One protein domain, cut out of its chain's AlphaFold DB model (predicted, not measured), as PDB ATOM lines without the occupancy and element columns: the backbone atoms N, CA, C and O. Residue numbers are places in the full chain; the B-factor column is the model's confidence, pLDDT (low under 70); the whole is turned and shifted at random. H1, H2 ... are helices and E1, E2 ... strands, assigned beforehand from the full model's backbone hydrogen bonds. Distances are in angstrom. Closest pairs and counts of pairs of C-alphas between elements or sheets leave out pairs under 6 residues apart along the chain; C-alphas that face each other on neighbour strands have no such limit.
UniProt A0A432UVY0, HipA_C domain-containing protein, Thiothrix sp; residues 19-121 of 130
ATOM      1  N   GLY A  19      32.006  44.224   3.931       66.69
ATOM      2  CA  GLY A  19      31.397  43.066   3.287       66.69
ATOM      3  C   GLY A  19      31.588  43.053   1.762       66.69
ATOM      4  O   GLY A  19      31.969  44.066   1.167       66.69
ATOM      5  N   PRO A  20      31.303  41.917   1.108       73.38
ATOM      6  CA  PRO A  20      31.527  41.745  -0.323       73.38
ATOM      7  C   PRO A  20      30.593  42.640  -1.149       73.38
ATOM      8  O   PRO A  20      29.437  42.882  -0.788       73.38
ATOM      9  N   CYS A  21      31.102  43.131  -2.275       83.12
ATOM     10  CA  CYS A  21      30.349  43.903  -3.251       83.12
ATOM     11  C   CYS A  21      29.777  43.017  -4.368       83.12
ATOM     12  O   CYS A  21      30.090  41.832  -4.482       83.12
ATOM     13  N   VAL A  22      28.959  43.615  -5.246       85.69
ATOM     14  CA  VAL A  22      28.382  42.928  -6.419       85.69
ATOM     15  C   VAL A  22      29.461  42.249  -7.270       85.69
ATOM     16  O   VAL A  22      29.242  41.139  -7.742       85.69
ATOM     17  N   VAL A  23      30.625  42.882  -7.449       86.38
ATOM     18  CA  VAL A  23      31.719  42.331  -8.268       86.38
ATOM     19  C   VAL A  23      32.349  41.105  -7.605       86.38
ATOM     20  O   VAL A  23      32.589  40.121  -8.295       86.38
ATOM     21  N   ASP A  24      32.544  41.120  -6.284       84.50
ATOM     22  CA  ASP A  24      33.120  39.983  -5.551       84.50
ATOM     23  C   ASP A  24      32.227  38.742  -5.665       84.50
ATOM     24  O   ASP A  24      32.706  37.627  -5.869       84.50
ATOM     25  N   ILE A  25      30.906  38.939  -5.582       85.75
ATOM     26  CA  ILE A  25      29.939  37.846  -5.725       85.75
ATOM     27  C   ILE A  25      29.882  37.357  -7.177       85.75
ATOM     28  O   ILE A  25      29.843  36.152  -7.408       85.75
ATOM     29  N   LEU A  26      29.916  38.255  -8.167       88.56
ATOM     30  CA  LEU A  26      29.984  37.855  -9.577       88.56
ATOM     31  C   LEU A  26      31.244  37.044  -9.890       88.56
ATOM     32  O   LEU A  26      31.157  36.080 -10.648       88.56
ATOM     33  N   GLU A  27      32.379  37.414  -9.298       87.62
ATOM     34  CA  GLU A  27      33.641  36.695  -9.459       87.62
ATOM     35  C   GLU A  27      33.578  35.311  -8.807       87.62
ATOM     36  O   GLU A  27      33.923  34.316  -9.437       87.62
ATOM     37  N   LEU A  28      33.034  35.208  -7.589       86.56
ATOM     38  CA  LEU A  28      32.778  33.916  -6.947       86.56
ATOM     39  C   LEU A  28      31.902  33.013  -7.828       86.56
ATOM     40  O   LEU A  28      32.161  31.819  -7.956       86.56
ATOM     41  N   LEU A  29      30.865  33.570  -8.454       89.00
ATOM     42  CA  LEU A  29      29.954  32.809  -9.307       89.00
ATOM     43  C   LEU A  29      30.565  32.411 -10.661       89.00
ATOM     44  O   LEU A  29      30.003  31.540 -11.319       89.00
ATOM     45  N   ASN A  30      31.729  32.945 -11.063       90.88
ATOM     46  CA  ASN A  30      32.458  32.423 -12.229       90.88
ATOM     47  C   ASN A  30      32.907  30.966 -12.034       90.88
ATOM     48  O   ASN A  30      33.023  30.238 -13.015       90.88
ATOM     49  N   GLY A  31      33.136  30.536 -10.787       88.19
ATOM     50  CA  GLY A  31      33.516  29.159 -10.449       88.19
ATOM     51  C   GLY A  31      32.342  28.212 -10.167       88.19
ATOM     52  O   GLY A  31      32.571  27.081  -9.741       88.19
ATOM     53  N   ALA A  32      31.094  28.659 -10.348       89.38
ATOM     54  CA  ALA A  32      29.921  27.814 -10.132       89.38
ATOM     55  C   ALA A  32      29.801  26.706 -11.197       89.38
ATOM     56  O   ALA A  32      30.406  26.766 -12.262       89.38
ATOM     57  N   ILE A  33      28.968  25.697 -10.937       93.56
ATOM     58  CA  ILE A  33      28.651  24.639 -11.914       93.56
ATOM     59  C   ILE A  33      27.915  25.223 -13.132       93.56
ATOM     60  O   ILE A  33      28.117  24.771 -14.256       93.56
ATOM     61  N   THR A  34      27.086  26.245 -12.907       89.94
ATOM     62  CA  THR A  34      26.319  26.974 -13.932       89.94
ATOM     63  C   THR A  34      26.607  28.480 -13.842       89.94
ATOM     64  O   THR A  34      25.752  29.247 -13.385       89.94
ATOM     65  N   PRO A  35      27.826  28.940 -14.214       90.19
ATOM     66  CA  PRO A  35      28.267  30.315 -13.966       90.19
ATOM     67  C   PRO A  35      27.375  31.377 -14.599       90.19
ATOM     68  O   PRO A  35      27.107  32.416 -13.995       90.19
ATOM     69  N   TYR A  36      26.923  31.139 -15.831       89.62
ATOM     70  CA  TYR A  36      26.120  32.107 -16.567       89.62
ATOM     71  C   TYR A  36      24.750  32.300 -15.907       89.62
ATOM     72  O   TYR A  36      24.343  33.431 -15.631       89.62
ATOM     73  N   GLU A  37      24.064  31.201 -15.603       90.31
ATOM     74  CA  GLU A  37      22.739  31.184 -14.992       90.31
ATOM     75  C   GLU A  37      22.761  31.798 -13.590       90.31
ATOM     76  O   GLU A  37      21.895  32.615 -13.255       90.31
ATOM     77  N   ASP A  38      23.770  31.458 -12.789       89.19
ATOM     78  CA  ASP A  38      23.895  31.932 -11.414       89.19
ATOM     79  C   ASP A  38      24.208  33.433 -11.372       89.19
ATOM     80  O   ASP A  38      23.573  34.184 -10.625       89.19
ATOM     81  N   ARG A  39      25.117  33.913 -12.234       90.69
ATOM     82  CA  ARG A  39      25.422  35.348 -12.367       90.69
ATOM     83  C   ARG A  39      24.221  36.138 -12.873       90.69
ATOM     84  O   ARG A  39      23.933  37.218 -12.353       90.69
ATOM     85  N   LEU A  40      23.497  35.608 -13.859       89.56
ATOM     86  CA  LEU A  40      22.287  36.241 -14.381       89.56
ATOM     87  C   LEU A  40      21.201  36.334 -13.303       89.56
ATOM     88  O   LEU A  40      20.566  37.379 -13.155       89.56
ATOM     89  N   THR A  41      21.008  35.264 -12.532       89.25
ATOM     90  CA  THR A  41      20.051  35.218 -11.418       89.25
ATOM     91  C   THR A  41      20.419  36.229 -10.335       89.25
ATOM     92  O   THR A  41      19.564  37.008  -9.909       89.25
ATOM     93  N   PHE A  42      21.694  36.295  -9.949       89.00
ATOM     94  CA  PHE A  42      22.189  37.273  -8.984       89.00
ATOM     95  C   PHE A  42      21.974  38.721  -9.456       89.00
ATOM     96  O   PHE A  42      21.441  39.541  -8.709       89.00
ATOM     97  N   MET A  43      22.307  39.044 -10.711       90.12
ATOM     98  CA  MET A  43      22.110  40.396 -11.254       90.12
ATOM     99  C   MET A  43      20.634  40.790 -11.340       90.12
ATOM    100  O   MET A  43      20.283  41.925 -11.014       90.12
ATOM    101  N   LYS A  44      19.755  39.857 -11.727       88.06
ATOM    102  CA  LYS A  44      18.303  40.076 -11.688       88.06
ATOM    103  C   LYS A  44      17.831  40.377 -10.266       88.06
ATOM    104  O   LYS A  44      17.048  41.305 -10.086       88.06
ATOM    105  N   ALA A  45      18.349  39.666  -9.263       87.19
ATOM    106  CA  ALA A  45      18.034  39.932  -7.861       87.19
ATOM    107  C   ALA A  45      18.410  41.364  -7.444       87.19
ATOM    108  O   ALA A  45      17.593  42.048  -6.836       87.19
ATOM    109  N   GLN A  46      19.594  41.857  -7.832       87.00
ATOM    110  CA  GLN A  46      20.014  43.237  -7.537       87.00
ATOM    111  C   GLN A  46      19.064  44.281  -8.138       87.00
ATOM    112  O   GLN A  46      18.742  45.278  -7.491       87.00
ATOM    113  N   ILE A  47      18.581  44.045  -9.361       88.06
ATOM    114  CA  ILE A  47      17.596  44.922 -10.007       88.06
ATOM    115  C   ILE A  47      16.261  44.869  -9.257       88.06
ATOM    116  O   ILE A  47      15.671  45.916  -8.999       88.06
ATOM    117  N   VAL A  48      15.798  43.680  -8.862       85.25
ATOM    118  CA  VAL A  48      14.566  43.528  -8.070       85.25
ATOM    119  C   VAL A  48      14.689  44.247  -6.724       85.25
ATOM    120  O   VAL A  48      13.769  44.967  -6.347       85.25
ATOM    121  N   PHE A  49      15.824  44.141  -6.028       82.94
ATOM    122  CA  PHE A  49      16.046  44.873  -4.779       82.94
ATOM    123  C   PHE A  49      15.986  46.389  -4.964       82.94
ATOM    124  O   PHE A  49      15.407  47.087  -4.136       82.94
ATOM    125  N   TRP A  50      16.523  46.901  -6.072       85.19
ATOM    126  CA  TRP A  50      16.407  48.315  -6.419       85.19
ATOM    127  C   TRP A  50      14.961  48.736  -6.699       85.19
ATOM    128  O   TRP A  50      14.512  49.736  -6.141       85.19
ATOM    129  N   LEU A  51      14.215  47.958  -7.489       83.44
ATOM    130  CA  LEU A  51      12.815  48.249  -7.818       83.44
ATOM    131  C   LEU A  51      11.888  48.188  -6.595       83.44
ATOM    132  O   LEU A  51      10.951  48.974  -6.500       83.44
ATOM    133  N   LEU A  52      12.152  47.273  -5.659       78.06
ATOM    134  CA  LEU A  52      11.359  47.093  -4.438       78.06
ATOM    135  C   LEU A  52      11.818  47.973  -3.268       78.06
ATOM    136  O   LEU A  52      11.289  47.843  -2.165       78.06
ATOM    137  N   ALA A  53      12.838  48.812  -3.471       75.88
ATOM    138  CA  ALA A  53      13.523  49.514  -2.390       75.88
ATOM    139  C   ALA A  53      13.956  48.577  -1.236       75.88
ATOM    140  O   ALA A  53      14.000  48.983  -0.077       75.88
ATOM    141  N   ALA A  54      14.276  47.314  -1.540       68.06
ATOM    142  CA  ALA A  54      14.658  46.301  -0.564       68.06
ATOM    143  C   ALA A  54      16.083  46.570  -0.050       68.06
ATOM    144  O   ALA A  54      17.080  46.140  -0.634       68.06
ATOM    145  N   ILE A  55      16.175  47.317   1.051       64.69
ATOM    146  CA  ILE A  55      17.442  47.792   1.626       64.69
ATOM    147  C   ILE A  55      18.300  46.696   2.266       64.69
ATOM    148  O   ILE A  55      19.489  46.916   2.484       64.69
ATOM    149  N   ASP A  56      17.734  45.519   2.544       64.12
ATOM    150  CA  ASP A  56      18.433  44.444   3.262       64.12
ATOM    151  C   ASP A  56      18.963  43.328   2.349       64.12
ATOM    152  O   ASP A  56      19.350  42.268   2.828       64.12
ATOM    153  N   GLY A  57      19.030  43.564   1.031       58.78
ATOM    154  CA  GLY A  57      19.587  42.649   0.021       58.78
ATOM    155  C   GLY A  57      21.109  42.451   0.102       58.78
ATOM    156  O   GLY A  57      21.802  42.499  -0.915       58.78
ATOM    157  N   HIS A  58      21.651  42.298   1.308       65.12
ATOM    158  CA  HIS A  58      23.071  42.132   1.577       65.12
ATOM    159  C   HIS A  58      23.554  40.699   1.311       65.12
ATOM    160  O   HIS A  58      22.757  39.772   1.156       65.12
ATOM    161  N   ALA A  59      24.871  40.496   1.313       57.72
ATOM    162  CA  ALA A  59      25.517  39.252   0.886       57.72
ATOM    163  C   ALA A  59      25.012  37.971   1.577       57.72
ATOM    164  O   ALA A  59      25.029  36.906   0.969       57.72
ATOM    165  N   LYS A  60      24.505  38.058   2.816       59.78
ATOM    166  CA  LYS A  60      23.951  36.903   3.548       59.78
ATOM    167  C   LYS A  60      22.602  36.393   3.019       59.78
ATOM    168  O   LYS A  60      22.200  35.285   3.379       59.78
ATOM    169  N   ASN A  61      21.923  37.161   2.165       68.56
ATOM    170  CA  ASN A  61      20.664  36.740   1.531       68.56
ATOM    171  C   ASN A  61      20.925  35.831   0.322       68.56
ATOM    172  O   ASN A  61      19.998  35.286  -0.266       68.56
ATOM    173  N   PHE A  62      22.195  35.639  -0.035       73.56
ATOM    174  CA  PHE A  62      22.625  34.704  -1.058       73.56
ATOM    175  C   PHE A  62      23.336  33.531  -0.383       73.56
ATOM    176  O   PHE A  62      24.230  33.723   0.437       73.56
ATOM    177  N   SER A  63      22.938  32.305  -0.726       77.88
ATOM    178  CA  SER A  63      23.628  31.081  -0.305       77.88
ATOM    179  C   SER A  63      24.056  30.256  -1.503       77.88
ATOM    180  O   SER A  63      23.486  30.373  -2.584       77.88
ATOM    181  N   LEU A  64      25.042  29.391  -1.283       80.56
ATOM    182  CA  LEU A  64      25.493  28.408  -2.256       80.56
ATOM    183  C   LEU A  64      25.085  27.006  -1.800       80.56
ATOM    184  O   LEU A  64      25.235  26.657  -0.627       80.56
ATOM    185  N   PHE A  65      24.603  26.189  -2.733       83.44
ATOM    186  CA  PHE A  65      24.501  24.749  -2.542       83.44
ATOM    187  C   PHE A  65      25.816  24.092  -2.937       83.44
ATOM    188  O   PHE A  65      26.250  24.215  -4.080       83.44
ATOM    189  N   LEU A  66      26.421  23.375  -1.990       82.56
ATOM    190  CA  LEU A  66      27.599  22.551  -2.235       82.56
ATOM    191  C   LEU A  66      27.157  21.161  -2.693       82.56
ATOM    192  O   LEU A  66      26.292  20.536  -2.079       82.56
ATOM    193  N   THR A  67      27.760  20.686  -3.772       83.75
ATOM    194  CA  THR A  67      27.536  19.364  -4.355       83.75
ATOM    195  C   THR A  67      28.890  18.689  -4.593       83.75
ATOM    196  O   THR A  67      29.913  19.378  -4.627       83.75
ATOM    197  N   PRO A  68      28.939  17.366  -4.820       87.00
ATOM    198  CA  PRO A  68      30.195  16.695  -5.160       87.00
ATOM    199  C   PRO A  68      30.886  17.247  -6.421       87.00
ATOM    200  O   PRO A  68      32.099  17.131  -6.541       87.00
ATOM    201  N   GLY A  69      30.135  17.858  -7.347       85.81
ATOM    202  CA  GLY A  69      30.658  18.425  -8.596       85.81
ATOM    203  C   GLY A  69      31.027  19.911  -8.534       85.81
ATOM    204  O   GLY A  69      31.330  20.489  -9.571       85.81
ATOM    205  N   GLY A  70      30.961  20.547  -7.358       89.44
ATOM    206  CA  GLY A  70      31.167  21.989  -7.185       89.44
ATOM    207  C   GLY A  70      29.992  22.665  -6.481       89.44
ATOM    208  O   GLY A  70      29.230  22.020  -5.755       89.44
ATOM    209  N   TYR A  71      29.816  23.967  -6.693       86.69
ATOM    210  CA  TYR A  71      28.750  24.743  -6.060       86.69
ATOM    211  C   TYR A  71      27.852  25.451  -7.069       86.69
ATOM    212  O   TYR A  71      28.249  25.720  -8.199       86.69
ATOM    213  N   LYS A  72      26.633  25.772  -6.638       88.88
ATOM    214  CA  LYS A  72      25.683  26.598  -7.390       88.88
ATOM    215  C   LYS A  72      24.969  27.580  -6.478       88.88
ATOM    216  O   LYS A  72      24.865  27.331  -5.273       88.88
ATOM    217  N   LEU A  73      24.426  28.650  -7.036       84.06
ATOM    218  CA  LEU A  73      23.562  29.568  -6.307       84.06
ATOM    219  C   LEU A  73      22.314  28.818  -5.808       84.06
ATOM    220  O   LEU A  73      21.638  28.100  -6.549       84.06
ATOM    221  N   ALA A  74      22.023  28.943  -4.516       82.12
ATOM    222  CA  ALA A  74      20.765  28.471  -3.958       82.12
ATOM    223  C   ALA A  74      19.614  29.379  -4.439       82.12
ATOM    224  O   ALA A  74      19.852  30.551  -4.737       82.12
ATOM    225  N   PRO A  75      18.363  28.883  -4.497       77.12
ATOM    226  CA  PRO A  75      17.202  29.726  -4.744       77.12
ATOM    227  C   PRO A  75      17.227  30.965  -3.847       77.12
ATOM    228  O   PRO A  75      17.562  30.864  -2.668       77.12
ATOM    229  N   LEU A  76      16.880  32.119  -4.413       70.38
ATOM    230  CA  LEU A  76      16.820  33.372  -3.668       70.38
ATOM    231  C   LEU A  76      15.771  33.254  -2.555       70.38
ATOM    232  O   LEU A  76      14.633  32.860  -2.809       70.38
ATOM    233  N   TYR A  77      16.155  33.605  -1.335       61.22
ATOM    234  CA  TYR A  77      15.285  33.681  -0.159       61.22
ATOM    235  C   TYR A  77      15.467  35.061   0.499       61.22
ATOM    236  O   TYR A  77      16.383  35.798   0.138       61.22
ATOM    237  N   ASP A  78      14.577  35.451   1.415       56.91
ATOM    238  CA  ASP A  78      14.601  36.768   2.083       56.91
ATOM    239  C   ASP A  78      14.575  37.984   1.125       56.91
ATOM    240  O   ASP A  78      15.221  39.010   1.354       56.91
ATOM    241  N   VAL A  79      13.788  37.907   0.043       54.53
ATOM    242  CA  VAL A  79      13.425  39.087  -0.765       54.53
ATOM    243  C   VAL A  79      12.280  39.819  -0.060       54.53
ATOM    244  O   VAL A  79      11.110  39.635  -0.389       54.53
ATOM    245  N   ILE A  80      12.608  40.618   0.955       53.16
ATOM    246  CA  ILE A  80      11.635  41.441   1.684       53.16
ATOM    247  C   ILE A  80      11.646  42.856   1.094       53.16
ATOM    248  O   ILE A  80      12.672  43.534   1.090       53.16
ATOM    249  N   SER A  81      10.501  43.302   0.571       47.91
ATOM    250  CA  SER A  81      10.288  44.686   0.125       47.91
ATOM    251  C   SER A  81      10.229  45.628   1.330       47.91
ATOM    252  O   SER A  81       9.578  45.305   2.321       47.91
ATOM    253  N   ALA A  82      10.852  46.807   1.253       50.28
ATOM    254  CA  ALA A  82      10.751  47.820   2.314       50.28
ATOM    255  C   ALA A  82       9.443  48.641   2.259       50.28
ATOM    256  O   ALA A  82       9.277  49.597   3.017       50.28
ATOM    257  N   SER A  83       8.507  48.301   1.372       48.62
ATOM    258  CA  SER A  83       7.195  48.951   1.310       48.62
ATOM    259  C   SER A  83       6.253  48.288   2.327       48.62
ATOM    260  O   SER A  83       5.800  47.174   2.053       48.62
ATOM    261  N   PRO A  84       5.979  48.919   3.497       49.00
ATOM    262  CA  PRO A  84       5.331  50.233   3.564       49.00
ATOM    263  C   PRO A  84       5.853  51.135   4.712       49.00
ATOM    264  O   PRO A  84       5.308  51.125   5.813       49.00
ATOM    265  N   TYR A  85       6.860  51.977   4.463       53.16
ATOM    266  CA  TYR A  85       7.210  53.076   5.381       53.16
ATOM    267  C   TYR A  85       7.258  54.413   4.628       53.16
ATOM    268  O   TYR A  85       8.339  54.857   4.240       53.16
ATOM    269  N   PRO A  86       6.101  55.074   4.415       53.44
ATOM    270  CA  PRO A  86       6.015  56.371   3.727       53.44
ATOM    271  C   PRO A  86       6.754  57.515   4.448       53.44
ATOM    272  O   PRO A  86       6.903  58.599   3.893       53.44
ATOM    273  N   GLU A  87       7.245  57.282   5.670       56.22
ATOM    274  CA  GLU A  87       8.008  58.248   6.470       56.22
ATOM    275  C   GLU A  87       9.523  58.221   6.198       56.22
ATOM    276  O   GLU A  87      10.255  59.131   6.600       56.22
ATOM    277  N   LEU A  88      10.032  57.198   5.499       54.94
ATOM    278  CA  LEU A  88      11.434  57.163   5.097       54.94
ATOM    279  C   LEU A  88      11.632  58.118   3.926       54.94
ATOM    280  O   LEU A  88      11.313  57.791   2.790       54.94
ATOM    281  N   SER A  89      12.202  59.298   4.194       57.75
ATOM    282  CA  SER A  89      12.580  60.235   3.135       57.75
ATOM    283  C   SER A  89      13.363  59.483   2.052       57.75
ATOM    284  O   SER A  89      14.436  58.946   2.351       57.75
ATOM    285  N   ASP A  90      12.879  59.477   0.810       57.62
ATOM    286  CA  ASP A  90      13.488  58.727  -0.297       57.62
ATOM    287  C   ASP A  90      15.006  58.975  -0.456       57.62
ATOM    288  O   ASP A  90      15.744  58.160  -1.005       57.62
ATOM    289  N   HIS A  91      15.491  60.130   0.014       58.28
ATOM    290  CA  HIS A  91      16.899  60.535   0.004       58.28
ATOM    291  C   HIS A  91      17.811  59.682   0.905       58.28
ATOM    292  O   HIS A  91      19.035  59.725   0.756       58.28
ATOM    293  N   LYS A  92      17.239  58.918   1.841       65.06
ATOM    294  CA  LYS A  92      17.976  58.087   2.804       65.06
ATOM    295  C   LYS A  92      17.996  56.604   2.433       65.06
ATOM    296  O   LYS A  92      18.775  55.865   3.030       65.06
ATOM    297  N   ILE A  93      17.210  56.179   1.441       74.81
ATOM    298  CA  ILE A  93      17.103  54.767   1.062       74.81
ATOM    299  C   ILE A  93      18.301  54.362   0.192       74.81
ATOM    300  O   ILE A  93      18.601  54.990  -0.831       74.81
ATOM    301  N   LYS A  94      19.009  53.312   0.619       81.12
ATOM    302  CA  LYS A  94      20.242  52.822  -0.004       81.12
ATOM    303  C   LYS A  94      20.195  51.308  -0.193       81.12
ATOM    304  O   LYS A  94      19.694  50.605   0.676       81.12
ATOM    305  N   LEU A  95      20.766  50.820  -1.291       83.12
ATOM    306  CA  LEU A  95      21.079  49.401  -1.451       83.12
ATOM    307  C   LEU A  95      22.181  48.976  -0.474       83.12
ATOM    308  O   LEU A  95      23.077  49.760  -0.158       83.12
ATOM    309  N   ALA A  96      22.151  47.708  -0.069       80.62
ATOM    310  CA  ALA A  96      23.201  47.099   0.744       80.62
ATOM    311  C   ALA A  96      24.535  46.915  -0.006       80.62
ATOM    312  O   ALA A  96      25.602  46.929   0.614       80.62
ATOM    313  N   MET A  97      24.477  46.745  -1.330       84.44
ATOM    314  CA  MET A  97      25.639  46.662  -2.214       84.44
ATOM    315  C   MET A  97      25.539  47.729  -3.305       84.44
ATOM    316  O   MET A  97      24.475  47.950  -3.881       84.44
ATOM    317  N   SER A  98      26.653  48.399  -3.585       88.56
ATOM    318  CA  SER A  98      26.717  49.423  -4.625       88.56
ATOM    319  C   SER A  98      26.784  48.834  -6.029       88.56
ATOM    320  O   SER A  98      27.315  47.744  -6.255       88.56
ATOM    321  N   VAL A  99      26.288  49.609  -6.991       89.19
ATOM    322  CA  VAL A  99      26.332  49.288  -8.421       89.19
ATOM    323  C   VAL A  99      27.014  50.396  -9.216       89.19
ATOM    324  O   VAL A  99      27.068  51.538  -8.770       89.19
ATOM    325  N   GLY A 100      27.496  50.073 -10.415       89.69
ATOM    326  CA  GLY A 100      28.118  51.014 -11.341       89.69
ATOM    327  C   GLY A 100      29.641  51.061 -11.285       89.69
ATOM    328  O   GLY A 100      30.312  50.370 -10.511       89.69
ATOM    329  N   ASN A 101      30.210  51.917 -12.137       85.62
ATOM    330  CA  ASN A 101      31.651  52.184 -12.152       85.62
ATOM    331  C   ASN A 101      32.124  52.934 -10.905       85.62
ATOM    332  O   ASN A 101      33.215  52.663 -10.408       85.62
ATOM    333  N   LYS A 102      31.254  53.786 -10.362       86.88
ATOM    334  CA  LYS A 102      31.377  54.431  -9.052       86.88
ATOM    335  C   LYS A 102      30.416  53.750  -8.069       86.88
ATOM    336  O   LYS A 102      29.443  53.164  -8.531       86.88
ATOM    337  N   PRO A 103      30.656  53.815  -6.750       85.00
ATOM    338  CA  PRO A 103      29.811  53.133  -5.777       85.00
ATOM    339  C   PRO A 103      28.483  53.883  -5.563       85.00
ATOM    340  O   PRO A 103      28.360  54.708  -4.656       85.00
ATOM    341  N   TYR A 104      27.480  53.608  -6.403       88.62
ATOM    342  CA  TYR A 104      26.129  54.142  -6.228       88.62
ATOM    343  C   TYR A 104      25.333  53.271  -5.259       88.62
ATOM    344  O   TYR A 104      25.069  52.105  -5.543       88.62
ATOM    345  N   TYR A 105      24.937  53.858  -4.127       85.44
ATOM    346  CA  TYR A 105      24.104  53.199  -3.115       85.44
ATOM    347  C   TYR A 105      22.678  53.751  -3.078       85.44
ATOM    348  O   TYR A 105      21.745  52.997  -2.828       85.44
ATOM    349  N   ARG A 106      22.484  55.063  -3.283       87.56
ATOM    350  CA  ARG A 106      21.170  55.704  -3.129       87.56
ATOM    351  C   ARG A 106      20.267  55.355  -4.303       87.56
ATOM    352  O   ARG A 106      20.655  55.572  -5.447       87.56
ATOM    353  N   LEU A 107      19.042  54.908  -4.023       84.31
ATOM    354  CA  LEU A 107      18.105  54.471  -5.068       84.31
ATOM    355  C   LEU A 107      17.883  55.540  -6.150       84.31
ATOM    356  O   LEU A 107      17.914  55.205  -7.331       84.31
ATOM    357  N   LYS A 108      17.755  56.821  -5.760       85.44
ATOM    358  CA  LYS A 108      17.569  57.958  -6.688       85.44
ATOM    359  C   LYS A 108      18.748  58.203  -7.635       85.44
ATOM    360  O   LYS A 108      18.570  58.796  -8.693       85.44
ATOM    361  N   GLU A 109      19.954  57.798  -7.247       89.88
ATOM    362  CA  GLU A 109      21.162  57.975  -8.060       89.88
ATOM    363  C   GLU A 109      21.396  56.774  -8.989       89.88
ATOM    364  O   GLU A 109      22.165  56.863  -9.948       89.88
ATOM    365  N   ILE A 110      20.747  55.641  -8.712       90.31
ATOM    366  CA  ILE A 110      20.915  54.400  -9.460       90.31
ATOM    367  C   ILE A 110      20.063  54.435 -10.731       90.31
ATOM    368  O   ILE A 110      18.900  54.822 -10.728       90.31
ATOM    369  N   GLN A 111      20.665  54.009 -11.839       92.62
ATOM    370  CA  GLN A 111      20.016  53.864 -13.136       92.62
ATOM    371  C   GLN A 111      20.384  52.506 -13.722       92.62
ATOM    372  O   GLN A 111      21.422  51.943 -13.369       92.62
ATOM    373  N   LEU A 112      19.589  52.012 -14.675       89.69
ATOM    374  CA  LEU A 112      19.787  50.684 -15.262       89.69
ATOM    375  C   LEU A 112      21.220  50.477 -15.800       89.69
ATOM    376  O   LEU A 112      21.823  49.428 -15.581       89.69
ATOM    377  N   ARG A 113      21.825  51.516 -16.402       93.00
ATOM    378  CA  ARG A 113      23.227  51.496 -16.870       93.00
ATOM    379  C   ARG A 113      24.250  51.120 -15.790       93.00
ATOM    380  O   ARG A 113      25.292  50.569 -16.122       93.00
ATOM    381  N   HIS A 114      23.984  51.405 -14.514       93.25
ATOM    382  CA  HIS A 114      24.915  51.100 -13.427       93.25
ATOM    383  C   HIS A 114      24.971  49.589 -13.144       93.25
ATOM    384  O   HIS A 114      26.038  49.072 -12.830       93.25
ATOM    385  N   PHE A 115      23.876  48.852 -13.354       90.12
ATOM    386  CA  PHE A 115      23.888  47.386 -13.269       90.12
ATOM    387  C   PHE A 115      24.678  46.764 -14.420       90.12
ATOM    388  O   PHE A 115      25.493  45.871 -14.190       90.12
ATOM    389  N   TYR A 116      24.509  47.278 -15.644       88.69
ATOM    390  CA  TYR A 116      25.317  46.846 -16.789       88.69
ATOM    391  C   TYR A 116      26.812  47.083 -16.549       88.69
ATOM    392  O   TYR A 116      27.614  46.179 -16.759       88.69
ATOM    393  N   GLN A 117      27.178  48.259 -16.030       90.81
ATOM    394  CA  GLN A 117      28.557  48.569 -15.642       90.81
ATOM    395  C   GLN A 117      29.106  47.571 -14.613       90.81
ATOM    396  O   GLN A 117      30.216  47.077 -14.784       90.81
ATOM    397  N   SER A 118      28.334  47.232 -13.575       87.88
ATOM    398  CA  SER A 118      28.741  46.222 -12.588       87.88
ATOM    399  C   SER A 118      28.961  44.842 -13.206       87.88
ATOM    400  O   SER A 118      29.927  44.178 -12.851       87.88
ATOM    401  N   GLY A 119      28.101  44.419 -14.138       83.38
ATOM    402  CA  GLY A 119      28.216  43.120 -14.808       83.38
ATOM    403  C   GLY A 119      29.387  43.011 -15.792       83.38
ATOM    404  O   GLY A 119      29.796  41.900 -16.122       83.38
ATOM    405  N   GLN A 120      29.922  44.148 -16.250       83.50
ATOM    406  CA  GLN A 120      31.047  44.235 -17.188       83.50
ATOM    407  C   GLN A 120      32.401  44.460 -16.506       83.50
ATOM    408  O   GLN A 120      33.429  44.421 -17.181       83.50
ATOM    409  N   LYS A 121      32.430  44.721 -15.193       76.12
ATOM    410  CA  LYS A 121      33.685  44.942 -14.472       76.12
ATOM    411  C   LYS A 121      34.519  43.654 -14.433       76.12
ATOM    412  O   LYS A 121      34.019  42.642 -13.946       76.12
TER     413      LYS A 121
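This is residues 19 to 121 of the 130 residues of the protein "HipA_C domain-containing protein" of Thiothrix sp (UniProt A0A432UVY0). One longer helix, H2, runs through the middle along the length of the domain, with two shorter helices, H1 and H3, packed on it so that the three centres make a triangle; a small two-strand hairpin, E1 and E2, lies at one end near the first part of H2, and a second, E3 and E4, lies near the last part of H2 and beside H3. A long link, residues 74 to 93, runs from the first hairpin past H2 to the opposite end, where residues 84 to 89 stick out as a free loop before the chain turns back into E3. The printed part has 103 residues, with three named helices and four named strands in the order H1 H2 E1 E2 E3 E4 H3, the class is mixed, helices and strands, and each of the two sheets, E1 - E2 and E3 - E4, is antiparallel. The whole is compact, with a radius of gyration of the C-alphas of 14.1 A, yet elongated in outline, 48 by 27 by 21 A.

H1 covers residues 22 to 30, 12.7 A long, and its first C-alpha, Val 22, is at (28.382, 42.928, -6.419). H2 covers residues 35 to 51 and is 24.5 A long, ending with C-alpha 51 at (12.815, 48.249, -7.818). E1 is residues 64 to 67 and E2 residues 70 to 73. E3, residues 94 to 99, is 11.0 A long, and E4 is residues 104 to 106. H3, residues 112 to 120, is 13.1 A long and ends with C-alpha 120 at (31.047, 44.235, -17.188).

H1 and H2 form a helical hairpin: they touch, closest at the C-alphas of Leu 29 and Pro 35, 5.5 A, at a shallow tilt of 23 degrees, opposite ways, with residues 35 to 42 alone of H2. H2 and H3 only just touch, with 3 pairs of C-alphas within 8 A, closest Met 43 and Phe 115 at 7.5 A, at a shallow tilt of 26 degrees, opposite ways; of H2, residues 43 to 47 alone take part. H1 and H3 touch, closest at the C-alphas of Val 23 and Ser 118, 6.5 A, at a steep tilt of 45 degrees, the same way. The helix packing is mostly aligned, but only just, with two of these three pairs at a shallow tilt. In H1, H2 and H3 every O i to N i+4 pair is within hydrogen-bond range. The hairpin E1 and E2 has N 65 and O 72 at 2.8 A, and the closest C-alphas of H2 and E2 are those of Asp 38 and Leu 73, 5.6 A. The hairpin E3 and E4 has N 95 and O 105 at 2.8 A; the closest C-alphas of E3 and H3 are those of Val 99 and His 114, 5.5 A, and of H2 and E3 those of Trp 50 and Leu 95, 6.9 A. E2 and E3 are apart.

The two C-alphas farthest apart are those of Pro 68 and Glu 87, 48.5 A. The printed part has no cut. The links H2 to E1, 12 residues, and E2 to E3, 20 residues, are long; the other four are tight. The mean pLDDT of the printed part is 79.1, and it is under 70 at residue 19, residues 54 to 61 and residues 77 to 92 of this predicted model.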